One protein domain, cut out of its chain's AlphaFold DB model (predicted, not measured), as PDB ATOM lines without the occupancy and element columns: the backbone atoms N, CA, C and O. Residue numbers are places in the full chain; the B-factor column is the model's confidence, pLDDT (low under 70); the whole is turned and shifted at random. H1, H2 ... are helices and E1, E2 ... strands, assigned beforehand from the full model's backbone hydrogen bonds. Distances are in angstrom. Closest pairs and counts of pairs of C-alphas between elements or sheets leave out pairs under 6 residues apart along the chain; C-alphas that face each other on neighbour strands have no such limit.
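This is residues 115 to 207 of the 207 residues of an uncharacterized protein of Thermoanaerobacterales bacterium (UniProt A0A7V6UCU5). Three helices, H2, H3 and H4, lie side by side with their centres in a triangle, and two small strand hairpins, E1 with E2 and E3 with E4, pack on H4. H1 lies off at the other end of the long axis, apart from the other named elements. The 93 printed residues hold four named helices and four named strands, in the order H1 H2 H3 E1 E2 H4 E3 E4; each hairpin is an antiparallel sheet of two strands, and the class is mixed, helices and strands. The whole is compact, radius of gyration of the C-alphas 12.7 A, spans 36 by 28 by 25 A.

Start at residues 117 to 118, paired in parallel with residues 142 to 143. H1, residues 122 to 132, is apart from H2, residues 147 to 153. H3, residues 158 to 167, is close to H2 but not clearly touching; their closest C-alphas, of Phe 148 and Ala 161, are 6.9 A apart. In the hairpin of E1, residues 172 to 174, and E2, residues 180 to 182, N 173 and O 181 are within hydrogen-bond range at 2.8 A. H4, residues 183 to 191, touches H3 at a shallow tilt of 20 degrees, opposite ways, closest at C-alphas Val 165 and Gly 183, 5.5 A. H4 also touches H2, closest at C-alphas Tyr 149 and Ile 190, 6.1 A. In the hairpin of E3, residues 195 to 197, and E4, residues 203 to 205, look at N 196 and O 204, within hydrogen-bond range at 2.9 A. In H1, H2, H3 and H4 every O i to N i+4 pair is within hydrogen-bond range.

Find C-alpha 122 at (-26.890, 22.394, 19.863); H1 runs 15.4 A from there. H2 measures 9.9 A, H3 14.3 A and H4 12.6 A. E4 ends at C-alpha 205, (-11.676, 28.005, 27.419).

The farthest C-alphas, of Arg 131 and Glu 159, are 36.9 A apart. The printed part has no cut; the link from H1 to H2 is long. Residues 132 to 140 are under pLDDT 70.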
ATOM      1  N   THR A 115     -15.777  10.928  11.028       76.62
ATOM      2  CA  THR A 115     -15.681  12.222  11.706       76.62
ATOM      3  C   THR A 115     -16.728  13.156  11.107       76.62
ATOM      4  O   THR A 115     -16.666  13.474   9.920       76.62
ATOM      5  N   ILE A 116     -17.696  13.593  11.915       79.19
ATOM      6  CA  ILE A 116     -18.812  14.423  11.444       79.19
ATOM      7  C   ILE A 116     -18.492  15.898  11.687       79.19
ATOM      8  O   ILE A 116     -18.274  16.315  12.826       79.19
ATOM      9  N   PHE A 117     -18.514  16.692  10.618       81.94
ATOM     10  CA  PHE A 117     -18.475  18.153  10.670       81.94
ATOM     11  C   PHE A 117     -19.892  18.689  10.473       81.94
ATOM     12  O   PHE A 117     -20.565  18.299   9.520       81.94
ATOM     13  N   MET A 118     -20.363  19.559  11.365       81.19
ATOM     14  CA  MET A 118     -21.745  20.045  11.324       81.19
ATOM     15  C   MET A 118     -21.901  21.476  11.847       81.19
ATOM     16  O   MET A 118     -20.965  22.072  12.386       81.19
ATOM     17  N   SER A 119     -23.098  22.038  11.660       76.38
ATOM     18  CA  SER A 119     -23.453  23.370  12.152       76.38
ATOM     19  C   SER A 119     -23.425  23.444  13.686       76.38
ATOM     20  O   SER A 119     -23.446  22.433  14.389       76.38
ATOM     21  N   ASP A 120     -23.417  24.666  14.221       74.62
ATOM     22  CA  ASP A 120     -23.432  24.918  15.666       74.62
ATOM     23  C   ASP A 120     -24.805  24.690  16.333       74.62
ATOM     24  O   ASP A 120     -24.998  25.077  17.490       74.62
ATOM     25  N   ASP A 121     -25.765  24.039  15.659       78.19
ATOM     26  CA  ASP A 121     -27.052  23.707  16.273       78.19
ATOM     27  C   ASP A 121     -26.865  22.704  17.421       78.19
ATOM     28  O   ASP A 121     -26.513  21.535  17.243       78.19
ATOM     29  N   ARG A 122     -27.112  23.176  18.645       76.88
ATOM     30  CA  ARG A 122     -26.890  22.394  19.863       76.88
ATOM     31  C   ARG A 122     -27.785  21.156  19.939       76.88
ATOM     32  O   ARG A 122     -27.357  20.160  20.517       76.88
ATOM     33  N   ARG A 123     -29.007  21.201  19.392       78.50
ATOM     34  CA  ARG A 123     -29.946  20.068  19.446       78.50
ATOM     35  C   ARG A 123     -29.472  18.945  18.534       78.50
ATOM     36  O   ARG A 123     -29.289  17.832  19.020       78.50
ATOM     37  N   ALA A 124     -29.180  19.256  17.274       78.62
ATOM     38  CA  ALA A 124     -28.668  18.296  16.301       78.62
ATOM     39  C   ALA A 124     -27.349  17.667  16.774       78.62
ATOM     40  O   ALA A 124     -27.161  16.452  16.708       78.62
ATOM     41  N   ARG A 125     -26.451  18.485  17.336       79.31
ATOM     42  CA  ARG A 125     -25.179  18.005  17.892       79.31
ATOM     43  C   ARG A 125     -25.372  17.069  19.072       79.31
ATOM     44  O   ARG A 125     -24.793  15.988  19.091       79.31
ATOM     45  N   ASN A 126     -26.178  17.471  20.054       79.25
ATOM     46  CA  ASN A 126     -26.451  16.637  21.220       79.25
ATOM     47  C   ASN A 126     -27.101  15.313  20.818       79.25
ATOM     48  O   ASN A 126     -26.738  14.284  21.378       79.25
ATOM     49  N   PHE A 127     -28.002  15.321  19.835       80.69
ATOM     50  CA  PHE A 127     -28.601  14.103  19.304       80.69
ATOM     51  C   PHE A 127     -27.535  13.153  18.751       80.69
ATOM     52  O   PHE A 127     -27.418  12.033  19.244       80.69
ATOM     53  N   ILE A 128     -26.687  13.620  17.825       79.69
ATOM     54  CA  ILE A 128     -25.631  12.792  17.219       79.69
ATOM     55  C   ILE A 128     -24.658  12.262  18.281       79.69
ATOM     56  O   ILE A 128     -24.352  11.069  18.313       79.69
ATOM     57  N   VAL A 129     -24.224  13.130  19.200       77.56
ATOM     58  CA  VAL A 129     -23.333  12.758  20.307       77.56
ATOM     59  C   VAL A 129     -24.001  11.753  21.246       77.56
ATOM     60  O   VAL A 129     -23.354  10.813  21.681       77.56
ATOM     61  N   SER A 130     -25.276  11.906  21.587       77.50
ATOM     62  CA  SER A 130     -25.944  10.975  22.505       77.50
ATOM     63  C   SER A 130     -26.176   9.598  21.885       77.50
ATOM     64  O   SER A 130     -26.046   8.593  22.572       77.50
ATOM     65  N   ARG A 131     -26.496   9.549  20.588       75.38
ATOM     66  CA  ARG A 131     -27.096   8.368  19.961       75.38
ATOM     67  C   ARG A 131     -26.102   7.509  19.192       75.38
ATOM     68  O   ARG A 131     -26.270   6.298  19.128       75.38
ATOM     69  N   TYR A 132     -25.053   8.119  18.644       69.00
ATOM     70  CA  TYR A 132     -24.110   7.409  17.776       69.00
ATOM     71  C   TYR A 132     -22.674   7.407  18.297       69.00
ATOM     72  O   TYR A 132     -21.771   6.887  17.647       69.00
ATOM     73  N   SER A 133     -22.430   7.967  19.481       58.59
ATOM     74  CA  SER A 133     -21.058   8.203  19.916       58.59
ATOM     75  C   SER A 133     -20.320   7.049  20.573       58.59
ATOM     76  O   SER A 133     -19.118   7.172  20.790       58.59
ATOM     77  N   GLU A 134     -21.001   5.949  20.876       58.28
ATOM     78  CA  GLU A 134     -20.333   4.713  21.294       58.28
ATOM     79  C   GLU A 134     -19.675   3.992  20.103       58.28
ATOM     80  O   GLU A 134     -18.809   3.148  20.304       58.28
ATOM     81  N   LYS A 135     -20.055   4.346  18.861       55.25
ATOM     82  CA  LYS A 135     -19.634   3.674  17.619       55.25
ATOM     83  C   LYS A 135     -18.696   4.497  16.720       55.25
ATOM     84  O   LYS A 135     -18.230   3.976  15.712       55.25
ATOM     85  N   TYR A 136     -18.408   5.757  17.060       52.97
ATOM     86  CA  TYR A 136     -17.554   6.658  16.270       52.97
ATOM     87  C   TYR A 136     -16.299   7.105  17.036       52.97
ATOM     88  O   TYR A 136     -16.280   7.076  18.263       52.97
ATOM     89  N   HIS A 137     -15.255   7.521  16.304       53.94
ATOM     90  CA  HIS A 137     -13.979   8.025  16.837       53.94
ATOM     91  C   HIS A 137     -14.114   9.135  17.908       53.94
ATOM     92  O   HIS A 137     -15.167   9.739  18.102       53.94
ATOM     93  N   GLU A 138     -12.984   9.448  18.557       54.72
ATOM     94  CA  GLU A 138     -12.797  10.346  19.715       54.72
ATOM     95  C   GLU A 138     -13.473  11.738  19.647       54.72
ATOM     96  O   GLU A 138     -13.694  12.349  20.695       54.72
ATOM     97  N   ILE A 139     -13.833  12.256  18.461       55.50
ATOM     98  CA  ILE A 139     -14.481  13.571  18.296       55.50
ATOM     99  C   ILE A 139     -15.739  13.443  17.428       55.50
ATOM    100  O   ILE A 139     -15.684  13.070  16.260       55.50
ATOM    101  N   LYS A 140     -16.887  13.789  18.020       67.94
ATOM    102  CA  LYS A 140     -18.195  13.237  17.628       67.94
ATOM    103  C   LYS A 140     -19.036  14.136  16.712       67.94
ATOM    104  O   LYS A 140     -19.866  13.642  15.961       67.94
ATOM    105  N   ALA A 141     -18.849  15.452  16.797       77.25
ATOM    106  CA  ALA A 141     -19.612  16.452  16.045       77.25
ATOM    107  C   ALA A 141     -18.857  17.790  16.033       77.25
ATOM    108  O   ALA A 141     -19.052  18.640  16.906       77.25
ATOM    109  N   ILE A 142     -17.941  17.962  15.086       84.75
ATOM    110  CA  ILE A 142     -17.045  19.119  15.028       84.75
ATOM    111  C   ILE A 142     -17.794  20.320  14.464       84.75
ATOM    112  O   ILE A 142     -18.304  20.288  13.345       84.75
ATOM    113  N   SER A 143     -17.826  21.392  15.253       85.88
ATOM    114  CA  SER A 143     -18.265  22.703  14.775       85.88
ATOM    115  C   SER A 143     -17.348  23.243  13.688       85.88
ATOM    116  O   SER A 143     -16.151  22.957  13.693       85.88
ATOM    117  N   VAL A 144     -17.878  24.118  12.832       86.25
ATOM    118  CA  VAL A 144     -17.075  24.866  11.849       86.25
ATOM    119  C   VAL A 144     -15.849  25.496  12.510       86.25
ATOM    120  O   VAL A 144     -14.733  25.334  12.026       86.25
ATOM    121  N   ILE A 145     -16.031  26.153  13.659       88.75
ATOM    122  CA  ILE A 145     -14.914  26.788  14.357       88.75
ATOM    123  C   ILE A 145     -14.009  25.777  15.083       88.75
ATOM    124  O   ILE A 145     -12.794  25.948  15.133       88.75
ATOM    125  N   GLY A 146     -14.564  24.673  15.589       89.75
ATOM    126  CA  GLY A 146     -13.799  23.574  16.183       89.75
ATOM    127  C   GLY A 146     -12.877  22.867  15.187       89.75
ATOM    128  O   GLY A 146     -11.846  22.333  15.596       89.75
ATOM    129  N   ALA A 147     -13.183  22.915  13.886       90.75
ATOM    130  CA  ALA A 147     -12.332  22.352  12.840       90.75
ATOM    131  C   ALA A 147     -10.923  22.968  12.849       90.75
ATOM    132  O   ALA A 147      -9.948  22.251  12.633       90.75
ATOM    133  N   PHE A 148     -10.788  24.252  13.198       93.44
ATOM    134  CA  PHE A 148      -9.484  24.916  13.301       93.44
ATOM    135  C   PHE A 148      -8.578  24.309  14.373       93.44
ATOM    136  O   PHE A 148      -7.361  24.314  14.211       93.44
ATOM    137  N   TYR A 149      -9.138  23.720  15.434       93.25
ATOM    138  CA  TYR A 149      -8.337  23.002  16.428       93.25
ATOM    139  C   TYR A 149      -7.696  21.751  15.817       93.25
ATOM    140  O   TYR A 149      -6.519  21.479  16.042       93.25
ATOM    141  N   ILE A 150      -8.454  21.012  15.006       90.31
ATOM    142  CA  ILE A 150      -7.965  19.816  14.313       90.31
ATOM    143  C   ILE A 150      -6.960  20.207  13.232       90.31
ATOM    144  O   ILE A 150      -5.894  19.604  13.149       90.31
ATOM    145  N   LEU A 151      -7.259  21.236  12.440       92.75
ATOM    146  CA  LEU A 151      -6.358  21.735  11.401       92.75
ATOM    147  C   LEU A 151      -5.024  22.203  11.997       92.75
ATOM    148  O   LEU A 151      -3.970  21.835  11.483       92.75
ATOM    149  N   MET A 152      -5.052  22.917  13.127       95.50
ATOM    150  CA  MET A 152      -3.846  23.292  13.873       95.50
ATOM    151  C   MET A 152      -3.044  22.058  14.308       95.50
ATOM    152  O   MET A 152      -1.836  22.003  14.084       95.50
ATOM    153  N   LYS A 153      -3.699  21.025  14.860       92.44
ATOM    154  CA  LYS A 153      -3.030  19.763  15.231       92.44
ATOM    155  C   LYS A 153      -2.423  19.020  14.038       92.44
ATOM    156  O   LYS A 153      -1.481  18.260  14.236       92.44
ATOM    157  N   ASN A 154      -2.922  19.269  12.830       92.44
ATOM    158  CA  ASN A 154      -2.397  18.732  11.575       92.44
ATOM    159  C   ASN A 154      -1.425  19.693  10.862       92.44
ATOM    160  O   ASN A 154      -1.094  19.481   9.701       92.44
ATOM    161  N   GLY A 155      -0.946  20.738  11.546       95.69
ATOM    162  CA  GLY A 155       0.127  21.602  11.051       95.69
ATOM    163  C   GLY A 155      -0.321  22.807  10.225       95.69
ATOM    164  O   GLY A 155       0.534  23.460   9.630       95.69
ATOM    165  N   MET A 156      -1.617  23.146  10.194       97.19
ATOM    166  CA  MET A 156      -2.065  24.400   9.573       97.19
ATOM    167  C   MET A 156      -1.358  25.601  10.236       97.19
ATOM    168  O   MET A 156      -1.389  25.712  11.466       97.19
ATOM    169  N   PRO A 157      -0.749  26.528   9.477       97.69
ATOM    170  CA  PRO A 157      -0.165  27.751  10.030       97.69
ATOM    171  C   PRO A 157      -1.219  28.734  10.560       97.69
ATOM    172  O   PRO A 157      -2.301  28.863   9.989       97.69
ATOM    173  N   LEU A 158      -0.876  29.497  11.606       97.25
ATOM    174  CA  LEU A 158      -1.769  30.500  12.212       97.25
ATOM    175  C   LEU A 158      -2.284  31.526  11.192       97.25
ATOM    176  O   LEU A 158      -3.478  31.799  11.133       97.25
ATOM    177  N   GLU A 159      -1.393  32.068  10.365       97.38
ATOM    178  CA  GLU A 159      -1.755  33.073   9.358       97.38
ATOM    179  C   GLU A 159      -2.732  32.515   8.319       97.38
ATOM    180  O   GLU A 159      -3.633  33.208   7.852       97.38
ATOM    181  N   GLU A 160      -2.618  31.228   7.992       97.31
ATOM    182  CA  GLU A 160      -3.580  30.567   7.120       97.31
ATOM    183  C   GLU A 160      -4.941  30.395   7.798       97.31
ATOM    184  O   GLU A 160      -5.962  30.739   7.199       97.31
ATOM    185  N   ALA A 161      -4.959  29.954   9.058       96.56
ATOM    186  CA  ALA A 161      -6.183  29.838   9.845       96.56
ATOM    187  C   ALA A 161      -6.914  31.187   9.989       96.56
ATOM    188  O   ALA A 161      -8.132  31.248   9.807       96.56
ATOM    189  N   ARG A 162      -6.176  32.277  10.238       96.56
ATOM    190  CA  ARG A 162      -6.716  33.646  10.314       96.56
ATOM    191  C   ARG A 162      -7.381  34.074   9.007       96.56
ATOM    192  O   ARG A 162      -8.525  34.515   9.028       96.56
ATOM    193  N   ARG A 163      -6.734  33.848   7.856       95.75
ATOM    194  CA  ARG A 163      -7.339  34.143   6.539       95.75
ATOM    195  C   ARG A 163      -8.656  33.397   6.327       95.75
ATOM    196  O   ARG A 163      -9.616  33.983   5.834       95.75
ATOM    197  N   TYR A 164      -8.707  32.113   6.684       94.06
ATOM    198  CA  TYR A 164      -9.928  31.322   6.535       94.06
ATOM    199  C   TYR A 164     -11.046  31.812   7.452       94.06
ATOM    200  O   TYR A 164     -12.181  31.943   6.997       94.06
ATOM    201  N   VAL A 165     -10.745  32.099   8.720       93.81
ATOM    202  CA  VAL A 165     -11.768  32.544   9.670       93.81
ATOM    203  C   VAL A 165     -12.294  33.943   9.328       93.81
ATOM    204  O   VAL A 165     -13.497  34.188   9.421       93.81
ATOM    205  N   ASP A 166     -11.435  34.826   8.814       92.75
ATOM    206  CA  ASP A 166     -11.825  36.145   8.307       92.75
ATOM    207  C   ASP A 166     -12.661  36.080   7.028       92.75
ATOM    208  O   ASP A 166     -13.438  36.996   6.756       92.75
ATOM    209  N   ALA A 167     -12.574  34.996   6.262       92.31
ATOM    210  CA  ALA A 167     -13.423  34.781   5.096       92.31
ATOM    211  C   ALA A 167     -14.819  34.233   5.453       92.31
ATOM    212  O   ALA A 167     -15.715  34.253   4.607       92.31
ATOM    213  N   LEU A 168     -15.046  33.757   6.686       89.12
ATOM    214  CA  LEU A 168     -16.353  33.236   7.098       89.12
ATOM    215  C   LEU A 168     -17.408  34.346   7.130       89.12
ATOM    216  O   LEU A 168     -17.143  35.463   7.576       89.12
ATOM    217  N   ALA A 169     -18.632  34.031   6.701       86.44
ATOM    218  CA  ALA A 169     -19.756  34.967   6.760       86.44
ATOM    219  C   ALA A 169     -20.127  35.319   8.213       86.44
ATOM    220  O   ALA A 169     -20.365  36.480   8.542       86.44
ATOM    221  N   THR A 170     -20.125  34.317   9.093       85.44
ATOM    222  CA  THR A 170     -20.330  34.489  10.533       85.44
ATOM    223  C   THR A 170     -19.035  34.946  11.192       85.44
ATOM    224  O   THR A 170     -17.993  34.323  11.002       85.44
ATOM    225  N   LYS A 171     -19.104  36.019  11.987       88.44
ATOM    226  CA  LYS A 171     -17.933  36.578  12.682       88.44
ATOM    227  C   LYS A 171     -17.851  36.201  14.151       88.44
ATOM    228  O   LYS A 171     -16.746  36.072  14.665       88.44
ATOM    229  N   GLU A 172     -18.992  36.003  14.802       91.69
ATOM    230  CA  GLU A 172     -19.076  35.607  16.206       91.69
ATOM    231  C   GLU A 172     -19.503  34.148  16.343       91.69
ATOM    232  O   GLU A 172     -20.483  33.713  15.738       91.69
ATOM    233  N   PHE A 173     -18.819  33.420  17.217       90.31
ATOM    234  CA  PHE A 173     -19.105  32.026  17.517       90.31
ATOM    235  C   PHE A 173     -19.308  31.850  19.015       90.31
ATOM    236  O   PHE A 173     -18.758  32.587  19.837       90.31
ATOM    237  N   ARG A 174     -20.125  30.863  19.373       89.25
ATOM    238  CA  ARG A 174     -20.442  30.550  20.763       89.25
ATOM    239  C   ARG A 174     -19.598  29.369  21.235       89.25
ATOM    240  O   ARG A 174     -19.637  28.298  20.636       89.25
ATOM    241  N   LEU A 175     -18.876  29.564  22.330       89.50
ATOM    242  CA  LEU A 175     -18.168  28.507  23.044       89.50
ATOM    243  C   LEU A 175     -19.128  27.662  23.897       89.50
ATOM    244  O   LEU A 175     -20.309  27.977  24.061       89.50
ATOM    245  N   PHE A 176     -18.615  26.569  24.457       87.44
ATOM    246  CA  PHE A 176     -19.374  25.637  25.295       87.44
ATOM    247  C   PHE A 176     -20.048  26.303  26.509       87.44
ATOM    248  O   PHE A 176     -21.178  25.965  26.855       87.44
ATOM    249  N   ASP A 177     -19.387  27.281  27.121       87.50
ATOM    250  CA  ASP A 177     -19.856  28.070  28.269       87.50
ATOM    251  C   ASP A 177     -20.806  29.223  27.881       87.50
ATOM    252  O   ASP A 177     -21.140  30.073  28.703       87.50
ATOM    253  N   ASN A 178     -21.273  29.254  26.629       84.31
ATOM    254  CA  ASN A 178     -22.035  30.343  26.015       84.31
ATOM    255  C   ASN A 178     -21.280  31.670  25.866       84.31
ATOM    256  O   ASN A 178     -21.889  32.654  25.430       84.31
ATOM    257  N   LYS A 179     -19.971  31.714  26.138       89.12
ATOM    258  CA  LYS A 179     -19.155  32.882  25.812       89.12
ATOM    259  C   LYS A 179     -19.130  33.071  24.299       89.12
ATOM    260  O   LYS A 179     -18.939  32.118  23.543       89.12
ATOM    261  N   LYS A 180     -19.333  34.307  23.852       91.62
ATOM    262  CA  LYS A 180     -19.145  34.682  22.450       91.62
ATOM    263  C   LYS A 180     -17.719  35.160  22.237       91.62
ATOM    264  O   LYS A 180     -17.197  35.907  23.061       91.62
ATOM    265  N   MET A 181     -17.115  34.722  21.144       93.69
ATOM    266  CA  MET A 181     -15.811  35.190  20.687       93.69
ATOM    267  C   MET A 181     -15.835  35.320  19.170       93.69
ATOM    268  O   MET A 181     -16.566  34.602  18.480       93.69
ATOM    269  N   THR A 182     -15.035  36.235  18.648       95.12
ATOM    270  CA  THR A 182     -14.818  36.350  17.211       95.12
ATOM    271  C   THR A 182     -14.023  35.159  16.688       95.12
ATOM    272  O   THR A 182     -13.290  34.494  17.426       95.12
ATOM    273  N   GLY A 183     -14.138  34.894  15.388       94.19
ATOM    274  CA  GLY A 183     -13.337  33.869  14.727       94.19
ATOM    275  C   GLY A 183     -11.829  34.035  14.963       94.19
ATOM    276  O   GLY A 183     -11.152  33.061  15.288       94.19
ATOM    277  N   LEU A 184     -11.324  35.271  14.877       95.38
ATOM    278  CA  LEU A 184      -9.916  35.596  15.121       95.38
ATOM    279  C   LEU A 184      -9.492  35.310  16.562       95.38
ATOM    280  O   LEU A 184      -8.497  34.624  16.775       95.38
ATOM    281  N   GLU A 185     -10.266  35.765  17.552       96.06
ATOM    282  CA  GLU A 185      -9.965  35.491  18.964       96.06
ATOM    283  C   GLU A 185      -9.948  33.989  19.265       96.06
ATOM    284  O   GLU A 185      -9.164  33.523  20.094       96.06
ATOM    285  N   ILE A 186     -10.814  33.219  18.598       95.38
ATOM    286  CA  ILE A 186     -10.854  31.768  18.754       95.38
ATOM    287  C   ILE A 186      -9.620  31.120  18.140       95.38
ATOM    288  O   ILE A 186      -8.977  30.313  18.807       95.38
ATOM    289  N   VAL A 187      -9.266  31.468  16.902       96.81
ATOM    290  CA  VAL A 187      -8.062  30.941  16.248       96.81
ATOM    291  C   VAL A 187      -6.822  31.288  17.074       96.81
ATOM    292  O   VAL A 187      -6.072  30.391  17.452       96.81
ATOM    293  N   ASP A 188      -6.657  32.543  17.481       96.94
ATOM    294  CA  ASP A 188      -5.542  32.958  18.333       96.94
ATOM    295  C   ASP A 188      -5.529  32.196  19.667       96.94
ATOM    296  O   ASP A 188      -4.480  31.739  20.127       96.94
ATOM    297  N   GLY A 189      -6.704  31.984  20.266       96.75
ATOM    298  CA  GLY A 189      -6.869  31.178  21.470       96.75
ATOM    299  C   GLY A 189      -6.486  29.706  21.286       96.75
ATOM    300  O   GLY A 189      -5.873  29.126  22.181       96.75
ATOM    301  N   ILE A 190      -6.799  29.095  20.141       96.44
ATOM    302  CA  ILE A 190      -6.410  27.717  19.802       96.44
ATOM    303  C   ILE A 190      -4.883  27.602  19.725       96.44
ATOM    304  O   ILE A 190      -4.306  26.730  20.377       96.44
ATOM    305  N   TYR A 191      -4.221  28.486  18.972       97.06
ATOM    306  CA  TYR A 191      -2.767  28.434  18.762       97.06
ATOM    307  C   TYR A 191      -1.975  28.836  20.009       97.06
ATOM    308  O   TYR A 191      -0.912  28.276  20.267       97.06
ATOM    309  N   ALA A 192      -2.516  29.732  20.836       97.06
ATOM    310  CA  ALA A 192      -1.957  30.059  22.146       97.06
ATOM    311  C   ALA A 192      -2.260  28.995  23.220       97.06
ATOM    312  O   ALA A 192      -1.963  29.214  24.394       97.06
ATOM    313  N   ASN A 193      -2.880  27.867  22.846       95.00
ATOM    314  CA  ASN A 193      -3.278  26.788  23.750       95.00
ATOM    315  C   ASN A 193      -4.196  27.254  24.904       95.00
ATOM    316  O   ASN A 193      -4.165  26.684  25.989       95.00
ATOM    317  N   LYS A 194      -5.025  28.278  24.679       96.31
ATOM    318  CA  LYS A 194      -6.019  28.815  25.631       96.31
ATOM    319  C   LYS A 194      -7.403  28.193  25.468       96.31
ATOM    320  O   LYS A 194      -8.260  28.382  26.326       96.31
ATOM    321  N   LEU A 195      -7.640  27.471  24.375       95.44
ATOM    322  CA  LEU A 195      -8.889  26.761  24.103       95.44
ATOM    323  C   LEU A 195      -8.636  25.251  23.975       95.44
ATOM    324  O   LEU A 195      -7.561  24.818  23.559       95.44
ATOM    325  N   ILE A 196      -9.640  24.451  24.329       93.00
ATOM    326  CA  ILE A 196      -9.672  22.997  24.127       93.00
ATOM    327  C   ILE A 196     -10.891  22.594  23.318       93.00
ATOM    328  O   ILE A 196     -11.968  23.171  23.468       93.00
ATOM    329  N   LEU A 197     -10.715  21.566  22.494       89.81
ATOM    330  CA  LEU A 197     -11.809  20.888  21.822       89.81
ATOM    331  C   LEU A 197     -12.370  19.803  22.742       89.81
ATOM    332  O   LEU A 197     -11.653  18.902  23.171       89.81
ATOM    333  N   LEU A 198     -13.653  19.915  23.055       86.94
ATOM    334  CA  LEU A 198     -14.391  18.916  23.809       86.94
ATOM    335  C   LEU A 198     -14.779  17.742  22.904       86.94
ATOM    336  O   LEU A 198     -14.879  17.869  21.685       86.94
ATOM    337  N   VAL A 199     -15.101  16.610  23.523       77.25
ATOM    338  CA  VAL A 199     -15.533  15.375  22.843       77.25
ATOM    339  C   VAL A 199     -16.807  15.574  22.002       77.25
ATOM    340  O   VAL A 199     -16.983  14.947  20.957       77.25
ATOM    341  N   ASN A 200     -17.680  16.505  22.399       75.81
ATOM    342  CA  ASN A 200     -18.854  16.911  21.615       75.81
ATOM    343  C   ASN A 200     -18.520  17.885  20.459       75.81
ATOM    344  O   ASN A 200     -19.433  18.425  19.837       75.81
ATOM    345  N   GLY A 201     -17.230  18.141  20.208       80.94
ATOM    346  CA  GLY A 201     -16.669  19.006  19.168       80.94
ATOM    347  C   GLY A 201     -16.854  20.512  19.389       80.94
ATOM    348  O   GLY A 201     -16.736  21.293  18.437       80.94
ATOM    349  N   MET A 202     -17.262  20.940  20.591       86.00
ATOM    350  CA  MET A 202     -17.331  22.358  20.968       86.00
ATOM    351  C   MET A 202     -15.990  22.821  21.524       86.00
ATOM    352  O   MET A 202     -15.243  22.031  22.096       86.00
ATOM    353  N   LEU A 203     -15.710  24.115  21.404       91.06
ATOM    354  CA  LEU A 203     -14.557  24.725  22.052       91.06
ATOM    355  C   LEU A 203     -14.933  25.234  23.448       91.06
ATOM    356  O   LEU A 203     -15.999  25.824  23.633       91.06
ATOM    357  N   LYS A 204     -14.044  25.025  24.417       92.94
ATOM    358  CA  LYS A 204     -14.109  25.594  25.772       92.94
ATOM    359  C   LYS A 204     -12.806  26.346  26.048       92.94
ATOM    360  O   LYS A 204     -11.748  25.920  25.584       92.94
ATOM    361  N   ALA A 205     -12.872  27.434  26.812       92.62
ATOM    362  CA  ALA A 205     -11.676  28.005  27.419       92.62
ATOM    363  C   ALA A 205     -10.993  26.980  28.337       92.62
ATOM    364  O   ALA A 205     -11.666  26.201  29.018       92.62
ATOM    365  N   ARG A 206      -9.660  26.956  28.310       89.69
ATOM    366  CA  ARG A 206      -8.877  26.284  29.342       89.69
ATOM    367  C   ARG A 206      -8.973  27.106  30.620       89.69
ATOM    368  O   ARG A 206      -8.869  28.330  30.556       89.69
ATOM    369  N   ASP A 207      -9.206  26.401  31.718       75.81
ATOM    370  CA  ASP A 207      -9.091  26.950  33.066       75.81
ATOM    371  C   ASP A 207      -7.607  27.185  33.406       75.81
ATOM    372  O   ASP A 207      -6.760  26.392  32.917       75.81
TER     373      ASP A 207